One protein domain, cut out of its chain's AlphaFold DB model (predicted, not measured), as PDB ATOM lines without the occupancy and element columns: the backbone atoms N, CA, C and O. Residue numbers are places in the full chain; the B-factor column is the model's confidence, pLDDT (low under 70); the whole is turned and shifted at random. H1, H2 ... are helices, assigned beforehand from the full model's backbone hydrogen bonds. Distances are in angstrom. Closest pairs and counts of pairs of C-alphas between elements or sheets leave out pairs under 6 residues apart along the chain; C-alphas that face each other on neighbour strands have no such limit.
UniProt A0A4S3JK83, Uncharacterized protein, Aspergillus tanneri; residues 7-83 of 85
ATOM      1  N   GLU A   7     165.512 141.100 177.654       84.81
ATOM      2  CA  GLU A   7     165.434 139.656 177.876       84.81
ATOM      3  C   GLU A   7     165.063 138.909 176.586       84.81
ATOM      4  O   GLU A   7     165.689 137.903 176.243       84.81
ATOM      5  N   SER A   8     164.107 139.436 175.813       86.75
ATOM      6  CA  SER A   8     163.705 138.842 174.531       86.75
ATOM      7  C   SER A   8     164.810 138.950 173.474       86.75
ATOM      8  O   SER A   8     165.070 137.989 172.749       86.75
ATOM      9  N   ILE A   9     165.533 140.075 173.439       91.50
ATOM     10  CA  ILE A   9     166.681 140.273 172.541       91.50
ATOM     11  C   ILE A   9     167.793 139.271 172.877       91.50
ATOM     12  O   ILE A   9     168.363 138.652 171.979       91.50
ATOM     13  N   HIS A  10     168.076 139.044 174.163       91.44
ATOM     14  CA  HIS A  10     169.084 138.073 174.597       91.44
ATOM     15  C   HIS A  10     168.751 136.630 174.207       91.44
ATOM     16  O   HIS A  10     169.661 135.855 173.902       91.44
ATOM     17  N   VAL A  11     167.468 136.259 174.207       93.44
ATOM     18  CA  VAL A  11     167.017 134.956 173.697       93.44
ATOM     19  C   VAL A  11     167.332 134.828 172.209       93.44
ATOM     20  O   VAL A  11     168.007 133.882 171.803       93.44
ATOM     21  N   TYR A  12     166.912 135.798 171.396       94.19
ATOM     22  CA  TYR A  12     167.133 135.727 169.953       94.19
ATOM     23  C   TYR A  12     168.605 135.873 169.562       94.19
ATOM     24  O   TYR A  12     169.027 135.263 168.585       94.19
ATOM     25  N   ARG A  13     169.420 136.593 170.342       93.44
ATOM     26  CA  ARG A  13     170.873 136.656 170.119       93.44
ATOM     27  C   ARG A  13     171.514 135.273 170.244       93.44
ATOM     28  O   ARG A  13     172.278 134.892 169.365       93.44
ATOM     29  N   ARG A  14     171.151 134.504 171.279       92.19
ATOM     30  CA  ARG A  14     171.622 133.116 171.438       92.19
ATOM     31  C   ARG A  14     171.178 132.232 170.276       92.19
ATOM     32  O   ARG A  14     172.004 131.525 169.721       92.19
ATOM     33  N   LEU A  15     169.919 132.354 169.850       92.81
ATOM     34  CA  LEU A  15     169.414 131.610 168.692       92.81
ATOM     35  C   LEU A  15     170.217 131.908 167.415       92.81
ATOM     36  O   LEU A  15     170.587 130.992 166.685       92.81
ATOM     37  N   VAL A  16     170.515 133.183 167.147       92.50
ATOM     38  CA  VAL A  16     171.332 133.593 165.995       92.50
ATOM     39  C   VAL A  16     172.756 133.040 166.096       92.50
ATOM     40  O   VAL A  16     173.297 132.569 165.096       92.50
ATOM     41  N   ASP A  17     173.365 133.069 167.283       92.19
ATOM     42  CA  ASP A  17     174.700 132.504 167.500       92.19
ATOM     43  C   ASP A  17     174.725 130.985 167.263       92.19
ATOM     44  O   ASP A  17     175.615 130.496 166.563       92.19
ATOM     45  N   ASP A  18     173.722 130.254 167.756       91.44
ATOM     46  CA  ASP A  18     173.591 128.807 167.557       91.44
ATOM     47  C   ASP A  18     173.376 128.451 166.076       91.44
ATOM     48  O   ASP A  18     174.003 127.522 165.559       91.44
ATOM     49  N   LEU A  19     172.549 129.226 165.361       91.12
ATOM     50  CA  LEU A  19     172.337 129.088 163.915       91.12
ATOM     51  C   LEU A  19     173.643 129.265 163.134       91.12
ATOM     52  O   LEU A  19     173.961 128.455 162.261       91.12
ATOM     53  N   LEU A  20     174.420 130.303 163.452       90.94
ATOM     54  CA  LEU A  20     175.699 130.572 162.792       90.94
ATOM     55  C   LEU A  20     176.748 129.506 163.126       90.94
ATOM     56  O   LEU A  20     177.471 129.067 162.232       90.94
ATOM     57  N   ALA A  21     176.801 129.041 164.375       91.50
ATOM     58  CA  ALA A  21     177.682 127.948 164.776       91.50
ATOM     59  C   ALA A  21     177.329 126.645 164.042       91.50
ATOM     60  O   ALA A  21     178.217 125.924 163.582       91.50
ATOM     61  N   LYS A  22     176.034 126.350 163.879       91.94
ATOM     62  CA  LYS A  22     175.574 125.188 163.115       91.94
ATOM     63  C   LYS A  22     175.898 125.321 161.628       91.94
ATOM     64  O   LYS A  22     176.326 124.342 161.018       91.94
ATOM     65  N   ALA A  23     175.733 126.511 161.054       91.12
ATOM     66  CA  ALA A  23     176.097 126.779 159.667       91.12
ATOM     67  C   ALA A  23     177.597 126.544 159.415       91.12
ATOM     68  O   ALA A  23     177.945 125.875 158.443       91.12
ATOM     69  N   ASP A  24     178.468 127.005 160.321       92.19
ATOM     70  CA  ASP A  24     179.923 126.802 160.239       92.19
ATOM     71  C   ASP A  24     180.302 125.309 160.323       92.19
ATOM     72  O   ASP A  24     181.193 124.852 159.613       92.19
ATOM     73  N   GLN A  25     179.566 124.514 161.112       92.31
ATOM     74  CA  GLN A  25     179.756 123.058 161.184       92.31
ATOM     75  C   GLN A  25     179.307 122.325 159.914       92.31
ATOM     76  O   GLN A  25     179.950 121.362 159.500       92.31
ATOM     77  N   VAL A  26     178.175 122.724 159.327       92.31
ATOM     78  CA  VAL A  26     177.563 122.002 158.198       92.31
ATOM     79  C   VAL A  26     178.170 122.413 156.854       92.31
ATOM     80  O   VAL A  26     178.233 121.592 155.940       92.31
ATOM     81  N   LYS A  27     178.640 123.658 156.728       92.81
ATOM     82  CA  LYS A  27     179.260 124.192 155.508       92.81
ATOM     83  C   LYS A  27     180.516 125.012 155.851       92.81
ATOM     84  O   LYS A  27     180.520 126.237 155.708       92.81
ATOM     85  N   PRO A  28     181.597 124.342 156.302       91.19
ATOM     86  CA  PRO A  28     182.816 125.004 156.780       91.19
ATOM     87  C   PRO A  28     183.583 125.737 155.675       91.19
ATOM     88  O   PRO A  28     184.373 126.637 155.954       91.19
ATOM     89  N   ASP A  29     183.352 125.369 154.415       91.44
ATOM     90  CA  ASP A  29     183.928 126.018 153.238       91.44
ATOM     91  C   ASP A  29     183.273 127.372 152.917       91.44
ATOM     92  O   ASP A  29     183.795 128.113 152.084       91.44
ATOM     93  N   LYS A  30     182.157 127.713 153.583       87.62
ATOM     94  CA  LYS A  30     181.467 129.018 153.519       87.62
ATOM     95  C   LYS A  30     181.081 129.451 152.108       87.62
ATOM     96  O   LYS A  30     180.879 130.639 151.853       87.62
ATOM     97  N   GLN A  31     180.962 128.498 151.183       92.19
ATOM     98  CA  GLN A  31     180.475 128.799 149.846       92.19
ATOM     99  C   GLN A  31     179.049 129.342 149.936       92.19
ATOM    100  O   GLN A  31     178.246 128.903 150.756       92.19
ATOM    101  N   ILE A  32     178.726 130.309 149.085       87.19
ATOM    102  CA  ILE A  32     177.373 130.875 149.047       87.19
ATOM    103  C   ILE A  32     176.393 129.838 148.480       87.19
ATOM    104  O   ILE A  32     175.260 129.735 148.941       87.19
ATOM    105  N   GLU A  33     176.862 129.021 147.534       90.75
ATOM    106  CA  GLU A  33     176.064 128.009 146.850       90.75
ATOM    107  C   GLU A  33     176.509 126.571 147.207       90.75
ATOM    108  O   GLU A  33     177.700 126.310 147.426       90.75
ATOM    109  N   PRO A  34     175.571 125.607 147.276       89.75
ATOM    110  CA  PRO A  34     174.137 125.844 147.451       89.75
ATOM    111  C   PRO A  34     173.850 126.479 148.828       89.75
ATOM    112  O   PRO A  34     174.614 126.232 149.774       89.75
ATOM    113  N   PRO A  35     172.761 127.258 148.969       89.62
ATOM    114  CA  PRO A  35     172.370 127.817 150.252       89.62
ATOM    115  C   PRO A  35     172.032 126.706 151.244       89.62
ATOM    116  O   PRO A  35     171.527 125.637 150.887       89.62
ATOM    117  N   LEU A  36     172.276 126.983 152.522       89.75
ATOM    118  CA  LEU A  36     171.819 126.119 153.600       89.75
ATOM    119  C   LEU A  36     170.290 126.143 153.670       89.75
ATOM    120  O   LEU A  36     169.658 127.190 153.545       89.75
ATOM    121  N   THR A  37     169.708 124.972 153.892       88.00
ATOM    122  CA  THR A  37     168.258 124.785 154.036       88.00
ATOM    123  C   THR A  37     167.942 124.187 155.401       88.00
ATOM    124  O   THR A  37     168.837 123.736 156.121       88.00
ATOM    125  N   GLU A  38     166.660 124.125 155.751       85.44
ATOM    126  CA  GLU A  38     166.198 123.514 157.001       85.44
ATOM    127  C   GLU A  38     166.676 122.064 157.160       85.44
ATOM    128  O   GLU A  38     167.049 121.665 158.256       85.44
ATOM    129  N   THR A  39     166.788 121.297 156.068       85.62
ATOM    130  CA  THR A  39     167.323 119.924 156.084       85.62
ATOM    131  C   THR A  39     168.774 119.859 156.568       85.62
ATOM    132  O   THR A  39     169.173 118.891 157.209       85.62
ATOM    133  N   HIS A  40     169.569 120.889 156.275       85.94
ATOM    134  CA  HIS A  40     170.974 120.967 156.667       85.94
ATOM    135  C   HIS A  40     171.137 121.397 158.131       85.94
ATOM    136  O   HIS A  40     172.018 120.912 158.842       85.94
ATOM    137  N   LEU A  41     170.288 122.322 158.580       84.19
ATOM    138  CA  LEU A  41     170.394 122.956 159.895       84.19
ATOM    139  C   LEU A  41     169.597 122.208 160.980       84.19
ATOM    140  O   LEU A  41     169.972 122.247 162.152       84.19
ATOM    141  N   GLY A  42     168.570 121.456 160.576       85.62
ATOM    142  CA  GLY A  42     167.609 120.756 161.426       85.62
ATOM    143  C   GLY A  42     166.371 121.613 161.701       85.62
ATOM    144  O   GLY A  42     166.492 122.767 162.084       85.62
ATOM    145  N   GLU A  43     165.166 121.055 161.566       77.81
ATOM    146  CA  GLU A  43     163.898 121.808 161.679       77.81
ATOM    147  C   GLU A  43     163.732 122.535 163.027       77.81
ATOM    148  O   GLU A  43     163.151 123.614 163.115       77.81
ATOM    149  N   SER A  44     164.295 121.964 164.091       79.69
ATOM    150  CA  SER A  44     164.194 122.484 165.457       79.69
ATOM    151  C   SER A  44     165.097 123.684 165.758       79.69
ATOM    152  O   SER A  44     164.838 124.380 166.738       79.69
ATOM    153  N   ILE A  45     166.134 123.941 164.949       80.25
ATOM    154  CA  ILE A  45     167.119 125.013 165.199       80.25
ATOM    155  C   ILE A  45     166.534 126.415 164.989       80.25
ATOM    156  O   ILE A  45     167.090 127.398 165.456       80.25
ATOM    157  N   TRP A  46     165.398 126.504 164.296       79.81
ATOM    158  CA  TRP A  46     164.679 127.754 164.051       79.81
ATOM    159  C   TRP A  46     163.762 128.146 165.208       79.81
ATOM    160  O   TRP A  46     163.231 129.256 165.233       79.81
ATOM    161  N   LEU A  47     163.545 127.233 166.156       84.81
ATOM    162  CA  LEU A  47     162.604 127.415 167.246       84.81
ATOM    163  C   LEU A  47     163.339 127.843 168.510       84.81
ATOM    164  O   LEU A  47     164.325 127.236 168.921       84.81
ATOM    165  N   VAL A  48     162.790 128.851 169.183       85.75
ATOM    166  CA  VAL A  48     163.130 129.115 170.581       85.75
ATOM    167  C   VAL A  48     162.501 128.006 171.426       85.75
ATOM    168  O   VAL A  48     161.297 127.781 171.337       85.75
ATOM    169  N   GLN A  49     163.299 127.317 172.245       86.12
ATOM    170  CA  GLN A  49     162.848 126.155 173.018       86.12
ATOM    171  C   GLN A  49     163.023 126.337 174.529       86.12
ATOM    172  O   GLN A  49     163.796 127.167 175.013       86.12
ATOM    173  N   GLY A  50     162.313 125.510 175.298       86.19
ATOM    174  CA  GLY A  50     162.516 125.375 176.738       86.19
ATOM    175  C   GLY A  50     162.230 126.665 177.506       86.19
ATOM    176  O   GLY A  50     161.173 127.277 177.361       86.19
ATOM    177  N   LYS A  51     163.165 127.078 178.370       85.00
ATOM    178  CA  LYS A  51     162.998 128.272 179.214       85.00
ATOM    179  C   LYS A  51     162.853 129.549 178.384       85.00
ATOM    180  O   LYS A  51     162.098 130.437 178.767       85.00
ATOM    181  N   ASP A  52     163.530 129.608 177.246       87.88
ATOM    182  CA  ASP A  52     163.550 130.783 176.382       87.88
ATOM    183  C   ASP A  52     162.224 130.958 175.633       87.88
ATOM    184  O   ASP A  52     161.780 132.081 175.407       87.88
ATOM    185  N   GLU A  53     161.530 129.855 175.339       89.31
ATOM    186  CA  GLU A  53     160.191 129.887 174.742       89.31
ATOM    187  C   GLU A  53     159.186 130.537 175.703       89.31
ATOM    188  O   GLU A  53     158.312 131.306 175.304       89.31
ATOM    189  N   GLN A  54     159.330 130.268 177.003       88.19
ATOM    190  CA  GLN A  54     158.479 130.869 178.030       88.19
ATOM    191  C   GLN A  54     158.752 132.361 178.214       88.19
ATOM    192  O   GLN A  54     157.857 133.090 178.638       88.19
ATOM    193  N   VAL A  55     159.969 132.818 177.911       86.81
ATOM    194  CA  VAL A  55     160.325 134.240 177.912       86.81
ATOM    195  C   VAL A  55     159.666 134.927 176.722       86.81
ATOM    196  O   VAL A  55     158.931 135.892 176.914       86.81
ATOM    197  N   THR A  56     159.836 134.406 175.503       87.62
ATOM    198  CA  THR A  56     159.289 135.042 174.291       87.62
ATOM    199  C   THR A  56     157.761 135.070 174.287       87.62
ATOM    200  O   THR A  56     157.179 136.090 173.923       87.62
ATOM    201  N   LYS A  57     157.099 134.020 174.799       88.88
ATOM    202  CA  LYS A  57     155.629 133.943 174.925       88.88
ATOM    203  C   LYS A  57     155.000 135.019 175.816       88.88
ATOM    204  O   LYS A  57     153.798 135.250 175.705       88.88
ATOM    205  N   ARG A  58     155.768 135.679 176.691       89.31
ATOM    206  CA  ARG A  58     155.270 136.801 177.513       89.31
ATOM    207  C   ARG A  58     155.083 138.081 176.705       89.31
ATOM    208  O   ARG A  58     154.371 138.977 177.149       89.31
ATOM    209  N   PHE A  59     155.710 138.170 175.535       87.62
ATOM    210  CA  PHE A  59     155.726 139.369 174.712       87.62
ATOM    211  C   PHE A  59     154.785 139.251 173.518       87.62
ATOM    212  O   PHE A  59     154.548 138.166 172.982       87.62
ATOM    213  N   SER A  60     154.277 140.401 173.063       91.06
ATOM    214  CA  SER A  60     153.484 140.470 171.837       91.06
ATOM    215  C   SER A  60     154.295 139.992 170.629       91.06
ATOM    216  O   SER A  60     155.521 140.116 170.602       91.06
ATOM    217  N   GLN A  61     153.612 139.518 169.589       90.62
ATOM    218  CA  GLN A  61     154.269 139.109 168.348       90.62
ATOM    219  C   GLN A  61     155.095 140.251 167.722       90.62
ATOM    220  O   GLN A  61     156.183 140.015 167.209       90.62
ATOM    221  N   GLN A  62     154.619 141.499 167.812       92.25
ATOM    222  CA  GLN A  62     155.354 142.673 167.325       92.25
ATOM    223  C   GLN A  62     156.661 142.888 168.098       92.25
ATOM    224  O   GLN A  62     157.701 143.131 167.494       92.25
ATOM    225  N   THR A  63     156.620 142.749 169.426       90.69
ATOM    226  CA  THR A  63     157.810 142.838 170.285       90.69
ATOM    227  C   THR A  63     158.802 141.721 169.965       90.69
ATOM    228  O   THR A  63     159.995 141.984 169.863       90.69
ATOM    229  N   GLN A  64     158.316 140.495 169.747       90.81
ATOM    230  CA  GLN A  64     159.157 139.363 169.353       90.81
ATOM    231  C   GLN A  64     159.846 139.613 168.006       90.81
ATOM    232  O   GLN A  64     161.058 139.441 167.907       90.81
ATOM    233  N   PHE A  65     159.118 140.087 166.989       91.19
ATOM    234  CA  PHE A  65     159.717 140.430 165.696       91.19
ATOM    235  C   PHE A  65     160.770 141.536 165.812       91.19
ATOM    236  O   PHE A  65     161.854 141.400 165.247       91.19
ATOM    237  N   ALA A  66     160.492 142.591 166.583       93.62
ATOM    238  CA  ALA A  66     161.464 143.653 166.823       93.62
ATOM    239  C   ALA A  66     162.724 143.120 167.526       93.62
ATOM    240  O   ALA A  66     163.838 143.486 167.157       93.62
ATOM    241  N   ALA A  67     162.567 142.218 168.498       93.38
ATOM    242  CA  ALA A  67     163.685 141.607 169.205       93.38
ATOM    243  C   ALA A  67     164.551 140.718 168.294       93.38
ATOM    244  O   ALA A  67     165.778 140.800 168.363       93.38
ATOM    245  N   VAL A  68     163.932 139.926 167.406       93.38
ATOM    246  CA  VAL A  68     164.641 139.143 166.373       93.38
ATOM    247  C   VAL A  68     165.447 140.063 165.460       93.38
ATOM    248  O   VAL A  68     166.631 139.822 165.227       93.38
ATOM    249  N   GLU A  69     164.820 141.129 164.955       94.81
ATOM    250  CA  GLU A  69     165.472 142.072 164.048       94.81
ATOM    251  C   GLU A  69     166.672 142.756 164.714       94.81
ATOM    252  O   GLU A  69     167.739 142.858 164.105       94.81
ATOM    253  N   ILE A  70     166.523 143.188 165.969       95.06
ATOM    254  CA  ILE A  70     167.610 143.805 166.736       95.06
ATOM    255  C   ILE A  70     168.755 142.808 166.930       95.06
ATOM    256  O   ILE A  70     169.887 143.123 166.566       95.06
ATOM    257  N   ALA A  71     168.469 141.599 167.422       94.69
ATOM    258  CA  ALA A  71     169.488 140.574 167.647       94.69
ATOM    259  C   ALA A  71     170.267 140.242 166.361       94.69
ATOM    260  O   ALA A  71     171.497 140.138 166.375       94.69
ATOM    261  N   PHE A  72     169.562 140.135 165.230       94.06
ATOM    262  CA  PHE A  72     170.180 139.908 163.927       94.06
ATOM    263  C   PHE A  72     171.068 141.082 163.498       94.06
ATOM    264  O   PHE A  72     172.221 140.870 163.119       94.06
ATOM    265  N   ARG A  73     170.564 142.324 163.571       94.69
ATOM    266  CA  ARG A  73     171.323 143.528 163.190       94.69
ATOM    267  C   ARG A  73     172.590 143.677 164.020       94.69
ATOM    268  O   ARG A  73     173.650 143.937 163.461       94.69
ATOM    269  N   GLU A  74     172.506 143.479 165.330       93.62
ATOM    270  CA  GLU A  74     173.667 143.533 166.219       93.62
ATOM    271  C   GLU A  74     174.729 142.506 165.822       93.62
ATOM    272  O   GLU A  74     175.909 142.851 165.704       93.62
ATOM    273  N   LYS A  75     174.321 141.257 165.552       93.06
ATOM    274  CA  LYS A  75     175.260 140.227 165.103       93.06
ATOM    275  C   LYS A  75     175.874 140.593 163.759       93.06
ATOM    276  O   LYS A  75     177.094 140.541 163.616       93.06
ATOM    277  N   PHE A  76     175.056 141.008 162.799       91.62
ATOM    278  CA  PHE A  76     175.513 141.419 161.477       91.62
ATOM    279  C   PHE A  76     176.542 142.555 161.556       91.62
ATOM    280  O   PHE A  76     177.627 142.444 160.986       91.62
ATOM    281  N   TYR A  77     176.261 143.610 162.327       92.62
ATOM    282  CA  TYR A  77     177.204 144.714 162.519       92.62
ATOM    283  C   TYR A  77     178.479 144.279 163.247       92.62
ATOM    284  O   TYR A  77     179.558 144.744 162.886       92.62
ATOM    285  N   SER A  78     178.394 143.349 164.205       90.50
ATOM    286  CA  SER A  78     179.590 142.803 164.863       90.50
ATOM    287  C   SER A  78     180.519 142.079 163.879       90.50
ATOM    288  O   SER A  78     181.737 142.224 163.968       90.50
ATOM    289  N   LEU A  79     179.953 141.358 162.903       87.31
ATOM    290  CA  LEU A  79     180.712 140.632 161.883       87.31
ATOM    291  C   LEU A  79     181.354 141.575 160.863       87.31
ATOM    292  O   LEU A  79     182.499 141.363 160.478       87.31
ATOM    293  N   LEU A  80     180.646 142.635 160.457       86.19
ATOM    294  CA  LEU A  80     181.214 143.659 159.575       86.19
ATOM    295  C   LEU A  80     182.366 144.415 160.241       86.19
ATOM    296  O   LEU A  80     183.351 144.742 159.582       86.19
ATOM    297  N   TRP A  81     182.259 144.677 161.544       78.62
ATOM    298  CA  TRP A  81     183.291 145.394 162.286       78.62
ATOM    299  C   TRP A  81     184.580 144.573 162.443       78.62
ATOM    300  O   TRP A  81     185.677 145.098 162.255       78.62
ATOM    301  N   LEU A  82     184.459 143.266 162.697       61.44
ATOM    302  CA  LEU A  82     185.587 142.328 162.795       61.44
ATOM    303  C   LEU A  82     186.359 142.117 161.475       61.44
ATOM    304  O   LEU A  82     187.409 141.485 161.493       61.44
ATOM    305  N   GLY A  83     185.879 142.649 160.346       54.69
ATOM    306  CA  GLY A  83     186.542 142.570 159.039       54.69
ATOM    307  C   GLY A  83     187.537 143.697 158.727       54.69
ATOM    308  O   GLY A  83     187.922 143.834 157.569       54.69
TER     309      GLY A  83
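What this domain is: This is residues 7 to 83 of the 85 residues of an uncharacterized protein of Aspergillus tanneri (UniProt A0A4S3JK83). Two long helices, H1 and H5, make an open V, meeting near their first parts, and three short helices, H2, H3 and H4, follow one another back along H1 as the chain returns from its far end. Residues 28 to 34 stick out beyond that end of H1, and residues 77 to 83 stick out at the tip of the other arm. The printed part has 77 residues with five named helices, in the order H1, H2, H3, H4, H5, and no named strand: the class is all helix. It is only just compact, close to loose, with a radius of gyration of the C-alphas of 13.6 A and spans of 39 by 30 by 18 A.

How they stand to each other: H1, residues 7 to 26, is the hub and touches the four other helices, each with a part of itself alone. Its residues 19 to 26 touch H2, residues 38 to 41; the closest C-alphas, of Lys 22 and Leu 41, are 6.5 A apart. Its residues 15 to 19 touch H3, residues 43 to 46, closest at Leu 19 and Ile 45, C-alphas 6.7 A apart. Its residues 7 to 11 touch H4, residues 51 to 56, at a steep tilt of 62 degrees, opposite ways; the closest C-alphas, of Ser 8 and Thr 56, are 5.8 A apart. Its residues 8 to 16 touch H5, residues 61 to 81, at a steep tilt of 53 degrees, the same way, closest at Ile 9 and Ala 67, C-alphas 4.7 A apart. H2 and H3 are apart from H5. Every O i to N i+4 pair is within hydrogen-bond range in H1, H4 and H5; H2 and H3 are too short for one.

Where its parts are: H1 begins at C-alpha 7, (165.434, 139.656, 177.876), and is 29.1 A long. H2, H3 and H4 measure 5.1 A, 6.4 A and 9.2 A. H5, 30.3 A long, ends at C-alpha 81, (183.291, 145.394, 162.286).

The domain as a whole: The C-alphas farthest apart, of Asp 29 and Arg 58, are 39.1 A apart. The printed part has no cut. The link from H1 to H2 is long; the others are tight. Only residues 82 to 83 have pLDDT under 70.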